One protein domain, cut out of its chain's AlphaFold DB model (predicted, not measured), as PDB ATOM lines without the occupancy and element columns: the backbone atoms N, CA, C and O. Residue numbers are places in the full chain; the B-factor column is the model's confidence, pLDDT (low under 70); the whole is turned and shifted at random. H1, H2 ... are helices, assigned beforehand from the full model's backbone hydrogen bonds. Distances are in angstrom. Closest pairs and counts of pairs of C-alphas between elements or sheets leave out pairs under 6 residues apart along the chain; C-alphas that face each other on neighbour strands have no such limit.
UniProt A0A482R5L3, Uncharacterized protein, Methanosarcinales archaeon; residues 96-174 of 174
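Overview. This is residues 96 to 174 of the 174 residues of an uncharacterized protein of Methanosarcinales archaeon (UniProt A0A482R5L3). Two helices of equal length, H1 and H3, run opposite ways side by side at a slant, with the short helix H2 at the turn between them; beyond H3 a long looping stretch without named elements, residues 134 to 174, makes the other part of an elongated shape. The printed part has 79 residues with three named helices, in the order H1, H2, H3, and no named strand. The class is all helix, though under half of the residues, 34 of 79, are in named elements. The whole is loose, with a radius of gyration of the C-alphas of 14.6 A and spans of 50 by 26 by 17 A.

Along the chain. H1, residues 97 to 110, begins at C-alpha 97 (232.144, 195.419, 113.987) and is 19.9 A long from first to last C-alpha. H2, residues 113 to 118, measures 8.6 A. H3, residues 120 to 133, is 19.9 A long and ends at C-alpha 133 (229.257, 189.832, 121.072).

Arrangement. H1 and H3 touch, at a steep tilt of 38 degrees, opposite ways; their closest C-alphas, of Thr 101 and Val 126, are 6.6 A apart. H1, with residues 108 to 109 alone, and H2 only just touch, with 3 pairs of C-alphas within 8 A, and only at the corner; the closest C-alphas are those of Leu 108 and Val 116, 6.2 A. H2 and H3 are close but not clearly touching, about perpendicular at 85 degrees, with the closest C-alphas, of Val 116 and Val 123, 7.1 A apart. In H1, H2 and H3 every O i to N i+4 pair is within hydrogen-bond range.

Size, cuts and confidence. The C-alphas of Ala 114 and His 144 are the two farthest apart, at 50.2 A. Residues 110 to 115, of which 113 to 115 belong to H2, stand free. The links from H1 to H2 and from H2 to H3 are tight. The printed part has no cut and ends at Ser 174, the chain's last residue. Its mean pLDDT is 83.1, and residues 160 to 174 are under 70.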
ATOM      1  N   SER A  96     235.926 195.589 112.384       93.25
ATOM      2  CA  SER A  96     235.771 196.561 113.476       93.25
ATOM      3  C   SER A  96     234.325 196.587 113.985       93.25
ATOM      4  O   SER A  96     233.848 197.597 114.486       93.25
ATOM      5  N   GLN A  97     233.599 195.473 113.839       94.19
ATOM      6  CA  GLN A  97     232.144 195.419 113.987       94.19
ATOM      7  C   GLN A  97     231.684 195.887 115.377       94.19
ATOM      8  O   GLN A  97     230.828 196.763 115.472       94.19
ATOM      9  N   SER A  98     232.256 195.337 116.452       94.12
ATOM     10  CA  SER A  98     231.962 195.733 117.839       94.12
ATOM     11  C   SER A  98     232.359 197.181 118.116       94.12
ATOM     12  O   SER A  98     231.552 197.949 118.644       94.12
ATOM     13  N   TRP A  99     233.556 197.581 117.686       95.00
ATOM     14  CA  TRP A  99     234.049 198.948 117.827       95.00
ATOM     15  C   TRP A  99     233.117 199.980 117.178       95.00
ATOM     16  O   TRP A  99     232.574 200.842 117.872       95.00
ATOM     17  N   ASP A 100     232.850 199.845 115.880       95.81
ATOM     18  CA  ASP A 100     232.028 200.786 115.118       95.81
ATOM     19  C   ASP A 100     230.583 200.802 115.619       95.81
ATOM     20  O   ASP A 100     229.978 201.865 115.767       95.81
ATOM     21  N   THR A 101     230.038 199.630 115.961       95.81
ATOM     22  CA  THR A 101     228.676 199.514 116.497       95.81
ATOM     23  C   THR A 101     228.547 200.204 117.855       95.81
ATOM     24  O   THR A 101     227.551 200.886 118.110       95.81
ATOM     25  N   SER A 102     229.559 200.089 118.721       95.81
ATOM     26  CA  SER A 102     229.560 200.752 120.029       95.81
ATOM     27  C   SER A 102     229.573 202.281 119.915       95.81
ATOM     28  O   SER A 102     228.876 202.962 120.672       95.81
ATOM     29  N   PHE A 103     230.308 202.842 118.949       96.38
ATOM     30  CA  PHE A 103     230.306 204.284 118.703       96.38
ATOM     31  C   PHE A 103     229.045 204.760 117.995       96.38
ATOM     32  O   PHE A 103     228.518 205.812 118.356       96.38
ATOM     33  N   ALA A 104     228.510 203.982 117.055       95.06
ATOM     34  CA  ALA A 104     227.235 204.285 116.420       95.06
ATOM     35  C   ALA A 104     226.100 204.365 117.455       95.06
ATOM     36  O   ALA A 104     225.305 205.303 117.425       95.06
ATOM     37  N   MET A 105     226.063 203.441 118.424       95.00
ATOM     38  CA  MET A 105     225.101 203.476 119.531       95.00
ATOM     39  C   MET A 105     225.228 204.754 120.370       95.00
ATOM     40  O   MET A 105     224.226 205.403 120.673       95.00
ATOM     41  N   GLN A 106     226.456 205.140 120.727       95.56
ATOM     42  CA  GLN A 106     226.714 206.361 121.494       95.56
ATOM     43  C   GLN A 106     226.320 207.622 120.714       95.56
ATOM     44  O   GLN A 106     225.720 208.530 121.286       95.56
ATOM     45  N   ALA A 107     226.587 207.664 119.407       95.81
ATOM     46  CA  ALA A 107     226.185 208.770 118.542       95.81
ATOM     47  C   ALA A 107     224.655 208.885 118.427       95.81
ATOM     48  O   ALA A 107     224.116 209.985 118.549       95.81
ATOM     49  N   LEU A 108     223.946 207.761 118.262       94.00
ATOM     50  CA  LEU A 108     222.477 207.728 118.253       94.00
ATOM     51  C   LEU A 108     221.894 208.238 119.576       94.00
ATOM     52  O   LEU A 108     220.962 209.039 119.564       94.00
ATOM     53  N   ALA A 109     222.461 207.815 120.707       93.69
ATOM     54  CA  ALA A 109     222.038 208.283 122.023       93.69
ATOM     55  C   ALA A 109     222.277 209.794 122.204       93.69
ATOM     56  O   ALA A 109     221.401 210.504 122.700       93.69
ATOM     57  N   ALA A 110     223.429 210.302 121.753       96.69
ATOM     58  CA  ALA A 110     223.777 211.720 121.826       96.69
ATOM     59  C   ALA A 110     222.909 212.611 120.916       96.69
ATOM     60  O   ALA A 110     222.706 213.783 121.226       96.69
ATOM     61  N   ALA A 111     222.364 212.064 119.824       95.69
ATOM     62  CA  ALA A 111     221.463 212.780 118.918       95.69
ATOM     63  C   ALA A 111     220.072 213.068 119.528       95.69
ATOM     64  O   ALA A 111     219.309 213.875 118.996       95.69
ATOM     65  N   GLY A 112     219.750 212.437 120.660       95.50
ATOM     66  CA  GLY A 112     218.577 212.731 121.475       95.50
ATOM     67  C   GLY A 112     217.363 211.820 121.227       95.50
ATOM     68  O   GLY A 112     217.324 211.041 120.270       95.50
ATOM     69  N   PRO A 113     216.329 211.910 122.089       95.31
ATOM     70  CA  PRO A 113     215.245 210.924 122.144       95.31
ATOM     71  C   PRO A 113     214.427 210.798 120.855       95.31
ATOM     72  O   PRO A 113     214.001 209.698 120.515       95.31
ATOM     73  N   ALA A 114     214.228 211.897 120.121       96.56
ATOM     74  CA  ALA A 114     213.473 211.884 118.869       96.56
ATOM     75  C   ALA A 114     214.157 211.024 117.788       96.56
ATOM     76  O   ALA A 114     213.488 210.264 117.092       96.56
ATOM     77  N   VAL A 115     215.490 211.091 117.689       95.50
ATOM     78  CA  VAL A 115     216.281 210.280 116.747       95.50
ATOM     79  C   VAL A 115     216.261 208.810 117.166       95.50
ATOM     80  O   VAL A 115     216.041 207.932 116.335       95.50
ATOM     81  N   VAL A 116     216.412 208.535 118.464       95.19
ATOM     82  CA  VAL A 116     216.324 207.171 119.009       95.19
ATOM     83  C   VAL A 116     214.959 206.541 118.715       95.19
ATOM     84  O   VAL A 116     214.905 205.399 118.268       95.19
ATOM     85  N   GLN A 117     213.862 207.280 118.910       95.69
ATOM     86  CA  GLN A 117     212.506 206.804 118.612       95.69
ATOM     87  C   GLN A 117     212.300 206.554 117.116       95.69
ATOM     88  O   GLN A 117     211.751 205.520 116.741       95.69
ATOM     89  N   ALA A 118     212.785 207.458 116.259       97.19
ATOM     90  CA  ALA A 118     212.716 207.295 114.809       97.19
ATOM     91  C   ALA A 118     213.509 206.072 114.301       97.19
ATOM     92  O   ALA A 118     213.192 205.525 113.246       97.19
ATOM     93  N   HIS A 119     214.517 205.620 115.055       96.62
ATOM     94  CA  HIS A 119     215.380 204.489 114.709       96.62
ATOM     95  C   HIS A 119     215.317 203.335 115.724       96.62
ATOM     96  O   HIS A 119     216.294 202.594 115.871       96.62
ATOM     97  N   ALA A 120     214.176 203.146 116.397       95.25
ATOM     98  CA  ALA A 120     214.018 202.160 117.471       95.25
ATOM     99  C   ALA A 120     214.437 200.733 117.059       95.25
ATOM    100  O   ALA A 120     215.153 200.057 117.800       95.25
ATOM    101  N   ASP A 121     214.086 200.303 115.844       97.19
ATOM    102  CA  ASP A 121     214.472 198.988 115.315       97.19
ATOM    103  C   ASP A 121     215.990 198.840 115.145       97.19
ATOM    104  O   ASP A 121     216.562 197.786 115.427       97.19
ATOM    105  N   THR A 122     216.667 199.894 114.682       96.00
ATOM    106  CA  THR A 122     218.128 199.898 114.539       96.00
ATOM    107  C   THR A 122     218.795 199.831 115.903       96.00
ATOM    108  O   THR A 122     219.703 199.026 116.088       96.00
ATOM    109  N   VAL A 123     218.307 200.606 116.872       95.69
ATOM    110  CA  VAL A 123     218.800 200.579 118.255       95.69
ATOM    111  C   VAL A 123     218.631 199.189 118.872       95.69
ATOM    112  O   VAL A 123     219.563 198.670 119.483       95.69
ATOM    113  N   SER A 124     217.483 198.541 118.652       96.12
ATOM    114  CA  SER A 124     217.234 197.173 119.119       96.12
ATOM    115  C   SER A 124     218.227 196.166 118.522       96.12
ATOM    116  O   SER A 124     218.814 195.369 119.256       96.12
ATOM    117  N   ARG A 125     218.498 196.241 117.211       96.50
ATOM    118  CA  ARG A 125     219.487 195.375 116.543       96.50
ATOM    119  C   ARG A 125     220.913 195.618 117.029       96.50
ATOM    120  O   ARG A 125     221.650 194.659 117.237       96.50
ATOM    121  N   VAL A 126     221.291 196.879 117.224       95.00
ATOM    122  CA  VAL A 126     222.599 197.268 117.770       95.00
ATOM    123  C   VAL A 126     222.787 196.692 119.172       95.00
ATOM    124  O   VAL A 126     223.809 196.066 119.449       95.00
ATOM    125  N   HIS A 127     221.776 196.822 120.032       94.38
ATOM    126  CA  HIS A 127     221.798 196.231 121.367       94.38
ATOM    127  C   HIS A 127     221.919 194.700 121.315       94.38
ATOM    128  O   HIS A 127     222.770 194.129 121.992       94.38
ATOM    129  N   ALA A 128     221.113 194.033 120.480       95.81
ATOM    130  CA  ALA A 128     221.169 192.581 120.313       95.81
ATOM    131  C   ALA A 128     222.545 192.101 119.815       95.81
ATOM    132  O   ALA A 128     223.068 191.101 120.305       95.81
ATOM    133  N   PHE A 129     223.157 192.831 118.879       95.31
ATOM    134  CA  PHE A 129     224.502 192.538 118.390       95.31
ATOM    135  C   PHE A 129     225.559 192.663 119.495       95.31
ATOM    136  O   PHE A 129     226.398 191.770 119.644       95.31
ATOM    137  N   LEU A 130     225.524 193.741 120.285       94.12
ATOM    138  CA  LEU A 130     226.476 193.944 121.378       94.12
ATOM    139  C   LEU A 130     226.309 192.885 122.478       94.12
ATOM    140  O   LEU A 130     227.314 192.354 122.948       94.12
ATOM    141  N   ASP A 131     225.083 192.508 122.846       94.00
ATOM    142  CA  ASP A 131     224.857 191.440 123.833       94.00
ATOM    143  C   ASP A 131     225.374 190.073 123.345       94.00
ATOM    144  O   ASP A 131     226.063 189.359 124.083       94.00
ATOM    145  N   ALA A 132     225.136 189.738 122.072       92.31
ATOM    146  CA  ALA A 132     225.648 188.511 121.455       92.31
ATOM    147  C   ALA A 132     227.186 188.497 121.321       92.31
ATOM    148  O   ALA A 132     227.816 187.434 121.310       92.31
ATOM    149  N   THR A 133     227.804 189.675 121.227       92.69
ATOM    150  CA  THR A 133     229.257 189.832 121.072       92.69
ATOM    151  C   THR A 133     230.006 189.811 122.410       92.69
ATOM    152  O   THR A 133     231.226 189.658 122.422       92.69
ATOM    153  N   GLN A 134     229.299 189.902 123.542       93.94
ATOM    154  CA  GLN A 134     229.919 189.840 124.863       93.94
ATOM    155  C   GLN A 134     230.578 188.476 125.115       93.94
ATOM    156  O   GLN A 134     229.983 187.411 124.920       93.94
ATOM    157  N   ILE A 135     231.801 188.505 125.641       91.38
ATOM    158  CA  ILE A 135     232.552 187.314 126.030       91.38
ATOM    159  C   ILE A 135     231.931 186.734 127.303       91.38
ATOM    160  O   ILE A 135     232.022 187.319 128.383       91.38
ATOM    161  N   LYS A 136     231.289 185.566 127.201       90.88
ATOM    162  CA  LYS A 136     230.555 184.963 128.331       90.88
ATOM    163  C   LYS A 136     231.444 184.159 129.294       90.88
ATOM    164  O   LYS A 136     231.070 183.962 130.451       90.88
ATOM    165  N   GLU A 137     232.629 183.722 128.862       91.19
ATOM    166  CA  GLU A 137     233.540 182.900 129.674       91.19
ATOM    167  C   GLU A 137     235.011 183.197 129.347       91.19
ATOM    168  O   GLU A 137     235.324 183.740 128.290       91.19
ATOM    169  N   ASP A 138     235.926 182.789 130.228       90.81
ATOM    170  CA  ASP A 138     237.372 182.882 129.998       90.81
ATOM    171  C   ASP A 138     237.929 181.663 129.261       90.81
ATOM    172  O   ASP A 138     237.376 180.566 129.326       90.81
ATOM    173  N   VAL A 139     239.031 181.850 128.534       89.94
ATOM    174  CA  VAL A 139     239.727 180.747 127.854       89.94
ATOM    175  C   VAL A 139     240.349 179.756 128.848       89.94
ATOM    176  O   VAL A 139     240.842 180.162 129.908       89.94
ATOM    177  N   PRO A 140     240.399 178.454 128.510       89.75
ATOM    178  CA  PRO A 140     241.087 177.467 129.331       89.75
ATOM    179  C   PRO A 140     242.588 177.773 129.410       89.75
ATOM    180  O   PRO A 140     243.189 178.252 128.449       89.75
ATOM    181  N   LYS A 141     243.202 177.462 130.560       92.38
ATOM    182  CA  LYS A 141     244.645 177.649 130.817       92.38
ATOM    183  C   LYS A 141     245.148 179.081 130.547       92.38
ATOM    184  O   LYS A 141     246.308 179.260 130.181       92.38
ATOM    185  N   ARG A 142     244.305 180.105 130.757       90.94
ATOM    186  CA  ARG A 142     244.635 181.514 130.465       90.94
ATOM    187  C   ARG A 142     245.996 181.955 131.016       90.94
ATOM    188  O   ARG A 142     246.757 182.589 130.304       90.94
ATOM    189  N   GLU A 143     246.324 181.580 132.253       93.31
ATOM    190  CA  GLU A 143     247.557 182.013 132.928       93.31
ATOM    191  C   GLU A 143     248.805 181.390 132.307       93.31
ATOM    192  O   GLU A 143     249.830 182.052 132.186       93.31
ATOM    193  N   HIS A 144     248.696 180.138 131.864       95.12
ATOM    194  CA  HIS A 144     249.787 179.430 131.209       95.12
ATOM    195  C   HIS A 144     250.116 180.037 129.839       95.12
ATOM    196  O   HIS A 144     251.283 180.145 129.481       95.12
ATOM    197  N   PHE A 145     249.091 180.487 129.110       94.44
ATOM    198  CA  PHE A 145     249.230 181.132 127.802       94.44
ATOM    199  C   PHE A 145     249.157 182.663 127.874       94.44
ATOM    200  O   PHE A 145     248.803 183.311 126.897       94.44
ATOM    201  N   TYR A 146     249.453 183.251 129.038       93.88
ATOM    202  CA  TYR A 146     249.559 184.704 129.234       93.88
ATOM    203  C   TYR A 146     248.332 185.524 128.779       93.88
ATOM    204  O   TYR A 146     248.449 186.695 128.417       93.88
ATOM    205  N   ARG A 147     247.134 184.934 128.815       90.62
ATOM    206  CA  ARG A 147     245.869 185.589 128.458       90.62
ATOM    207  C   ARG A 147     245.279 186.337 129.654       90.62
ATOM    208  O   ARG A 147     245.212 185.821 130.776       90.62
ATOM    209  N   THR A 148     244.798 187.550 129.400       89.62
ATOM    210  CA  THR A 148     244.064 188.367 130.378       89.62
ATOM    211  C   THR A 148     242.664 187.798 130.641       89.62
ATOM    212  O   THR A 148     242.119 187.057 129.825       89.62
ATOM    213  N   ILE A 149     242.072 188.154 131.785       91.12
ATOM    214  CA  ILE A 149     240.651 187.909 132.063       91.12
ATOM    215  C   ILE A 149     239.815 188.669 131.025       91.12
ATOM    216  O   ILE A 149     240.046 189.850 130.768       91.12
ATOM    217  N   SER A 150     238.869 187.965 130.421       88.62
ATOM    218  CA  SER A 150     238.100 188.386 129.249       88.62
ATOM    219  C   SER A 150     236.590 188.258 129.456       88.62
ATOM    220  O   SER A 150     235.826 188.972 128.808       88.62
ATOM    221  N   LYS A 151     236.151 187.395 130.384       92.00
ATOM    222  CA  LYS A 151     234.745 187.231 130.754       92.00
ATOM    223  C   LYS A 151     234.112 188.574 131.131       92.00
ATOM    224  O   LYS A 151     234.598 189.281 132.008       92.00
ATOM    225  N   GLY A 152     232.990 188.882 130.489       92.75
ATOM    226  CA  GLY A 152     232.240 190.126 130.646       92.75
ATOM    227  C   GLY A 152     232.714 191.268 129.743       92.75
ATOM    228  O   GLY A 152     232.036 192.288 129.693       92.75
ATOM    229  N   GLY A 153     233.832 191.107 129.029       91.19
ATOM    230  CA  GLY A 153     234.341 192.088 128.074       91.19
ATOM    231  C   GLY A 153     233.753 191.945 126.667       91.19
ATOM    232  O   GLY A 153     233.004 191.012 126.372       91.19
ATOM    233  N   TRP A 154     234.155 192.865 125.787       92.44
ATOM    234  CA  TRP A 154     233.837 192.856 124.360       92.44
ATOM    235  C   TRP A 154     235.123 192.868 123.528       92.44
ATOM    236  O   TRP A 154     236.047 193.614 123.860       92.44
ATOM    237  N   PRO A 155     235.203 192.075 122.448       90.19
ATOM    238  CA  PRO A 155     236.288 192.171 121.481       90.19
ATOM    239  C   PRO A 155     236.179 193.453 120.647       90.19
ATOM    240  O   PRO A 155     235.122 194.083 120.578       90.19
ATOM    241  N   PHE A 156     237.263 193.792 119.949       88.81
ATOM    242  CA  PHE A 156     237.281 194.882 118.967       88.81
ATOM    243  C   PHE A 156     236.353 194.614 117.767       88.81
ATOM    244  O   PHE A 156     235.691 195.522 117.265       88.81
ATOM    245  N   SER A 157     236.274 193.359 117.327       87.06
ATOM    246  CA  SER A 157     235.577 192.949 116.108       87.06
ATOM    247  C   SER A 157     234.350 192.081 116.406       87.06
ATOM    248  O   SER A 157     233.253 192.597 116.585       87.06
ATOM    249  N   THR A 158     234.524 190.763 116.506       84.88
ATOM    250  CA  THR A 158     233.479 189.753 116.700       84.88
ATOM    251  C   THR A 158     233.861 188.806 117.832       84.88
ATOM    252  O   THR A 158     235.039 188.656 118.155       84.88
ATOM    253  N   ASN A 159     232.872 188.105 118.397       74.94
ATOM    254  CA  ASN A 159     233.088 187.106 119.456       74.94
ATOM    255  C   ASN A 159     234.085 186.001 119.034       74.94
ATOM    256  O   ASN A 159     234.782 185.432 119.867       74.94
ATOM    257  N   GLY A 160     234.201 185.734 117.727       64.88
ATOM    258  CA  GLY A 160     235.141 184.756 117.182       64.88
ATOM    259  C   GLY A 160     236.607 185.194 117.205       64.88
ATOM    260  O   GLY A 160     237.464 184.336 117.348       64.88
ATOM    261  N   MET A 161     236.913 186.493 117.096       57.47
ATOM    262  CA  MET A 161     238.300 186.952 116.964       57.47
ATOM    263  C   MET A 161     239.067 186.834 118.275       57.47
ATOM    264  O   MET A 161     240.196 186.358 118.297       57.47
ATOM    265  N   LEU A 162     238.476 187.278 119.384       53.22
ATOM    266  CA  LEU A 162     239.239 187.474 120.607       53.22
ATOM    267  C   LEU A 162     238.395 187.304 121.869       53.22
ATOM    268  O   LEU A 162     237.600 188.159 122.240       53.22
ATOM    269  N   ARG A 163     238.760 186.270 122.630       49.84
ATOM    270  CA  ARG A 163     238.875 186.331 124.095       49.84
ATOM    271  C   ARG A 163     240.221 186.931 124.544       49.84
ATOM    272  O   ARG A 163     240.634 186.740 125.684       49.84
ATOM    273  N   ALA A 164     240.938 187.641 123.668       37.03
ATOM    274  CA  ALA A 164     242.174 188.332 124.014       37.03
ATOM    275  C   ALA A 164     242.072 189.845 123.798       37.03
ATOM    276  O   ALA A 164     241.919 190.348 122.699       37.03
ATOM    277  N   VAL A 165     242.180 190.551 124.919       35.56
ATOM    278  CA  VAL A 165     242.729 191.903 125.043       35.56
ATOM    279  C   VAL A 165     242.182 192.934 124.049       35.56
ATOM    280  O   VAL A 165     242.793 193.210 123.030       35.56
ATOM    281  N   TRP A 166     241.058 193.550 124.411       36.12
ATOM    282  CA  TRP A 166     241.001 194.939 124.887       36.12
ATOM    283  C   TRP A 166     239.774 195.035 125.791       36.12
ATOM    284  O   TRP A 166     238.670 195.333 125.348       36.12
ATOM    285  N   GLY A 167     239.953 194.719 127.075       32.59
ATOM    286  CA  GLY A 167     238.927 194.980 128.075       32.59
ATOM    287  C   GLY A 167     238.776 196.486 128.251       32.59
ATOM    288  O   GLY A 167     239.352 197.053 129.175       32.59
ATOM    289  N   TRP A 168     237.995 197.137 127.389       34.31
ATOM    290  CA  TRP A 168     237.321 198.358 127.794       34.31
ATOM    291  C   TRP A 168     236.417 197.936 128.947       34.31
ATOM    292  O   TRP A 168     235.382 197.306 128.741       34.31
ATOM    293  N   HIS A 169     236.844 198.219 130.179       34.78
ATOM    294  CA  HIS A 169     235.909 198.327 131.286       34.78
ATOM    295  C   HIS A 169     234.969 199.480 130.915       34.78
ATOM    296  O   HIS A 169     235.197 200.622 131.306       34.78
ATOM    297  N   MET A 170     233.943 199.205 130.104       34.38
ATOM    298  CA  MET A 170     232.788 200.081 130.052       34.38
ATOM    299  C   MET A 170     232.245 200.088 131.474       34.38
ATOM    300  O   MET A 170     231.867 199.055 132.026       34.38
ATOM    301  N   LEU A 171     232.341 201.259 132.091       32.12
ATOM    302  CA  LEU A 171     231.792 201.596 133.390       32.12
ATOM    303  C   LEU A 171     230.286 201.301 133.402       32.12
ATOM    304  O   LEU A 171     229.468 202.188 133.215       32.12
ATOM    305  N   CYS A 172     229.918 200.055 133.675       32.62
ATOM    306  CA  CYS A 172     228.627 199.705 134.245       32.62
ATOM    307  C   CYS A 172     228.854 199.351 135.716       32.62
ATOM    308  O   CYS A 172     228.703 198.211 136.142       32.62
ATOM    309  N   ARG A 173     229.280 200.349 136.495       27.05
ATOM    310  CA  ARG A 173     228.931 200.408 137.915       27.05
ATOM    311  C   ARG A 173     227.721 201.330 138.013       27.05
ATOM    312  O   ARG A 173     227.882 202.545 137.969       27.05
ATOM    313  N   SER A 174     226.536 200.729 138.056       34.06
ATOM    314  CA  SER A 174     225.380 201.295 138.757       34.06
ATOM    315  C   SER A 174     225.481 200.921 140.228       34.06
ATOM    316  O   SER A 174     225.768 199.722 140.464       34.06
TER     317      SER A 174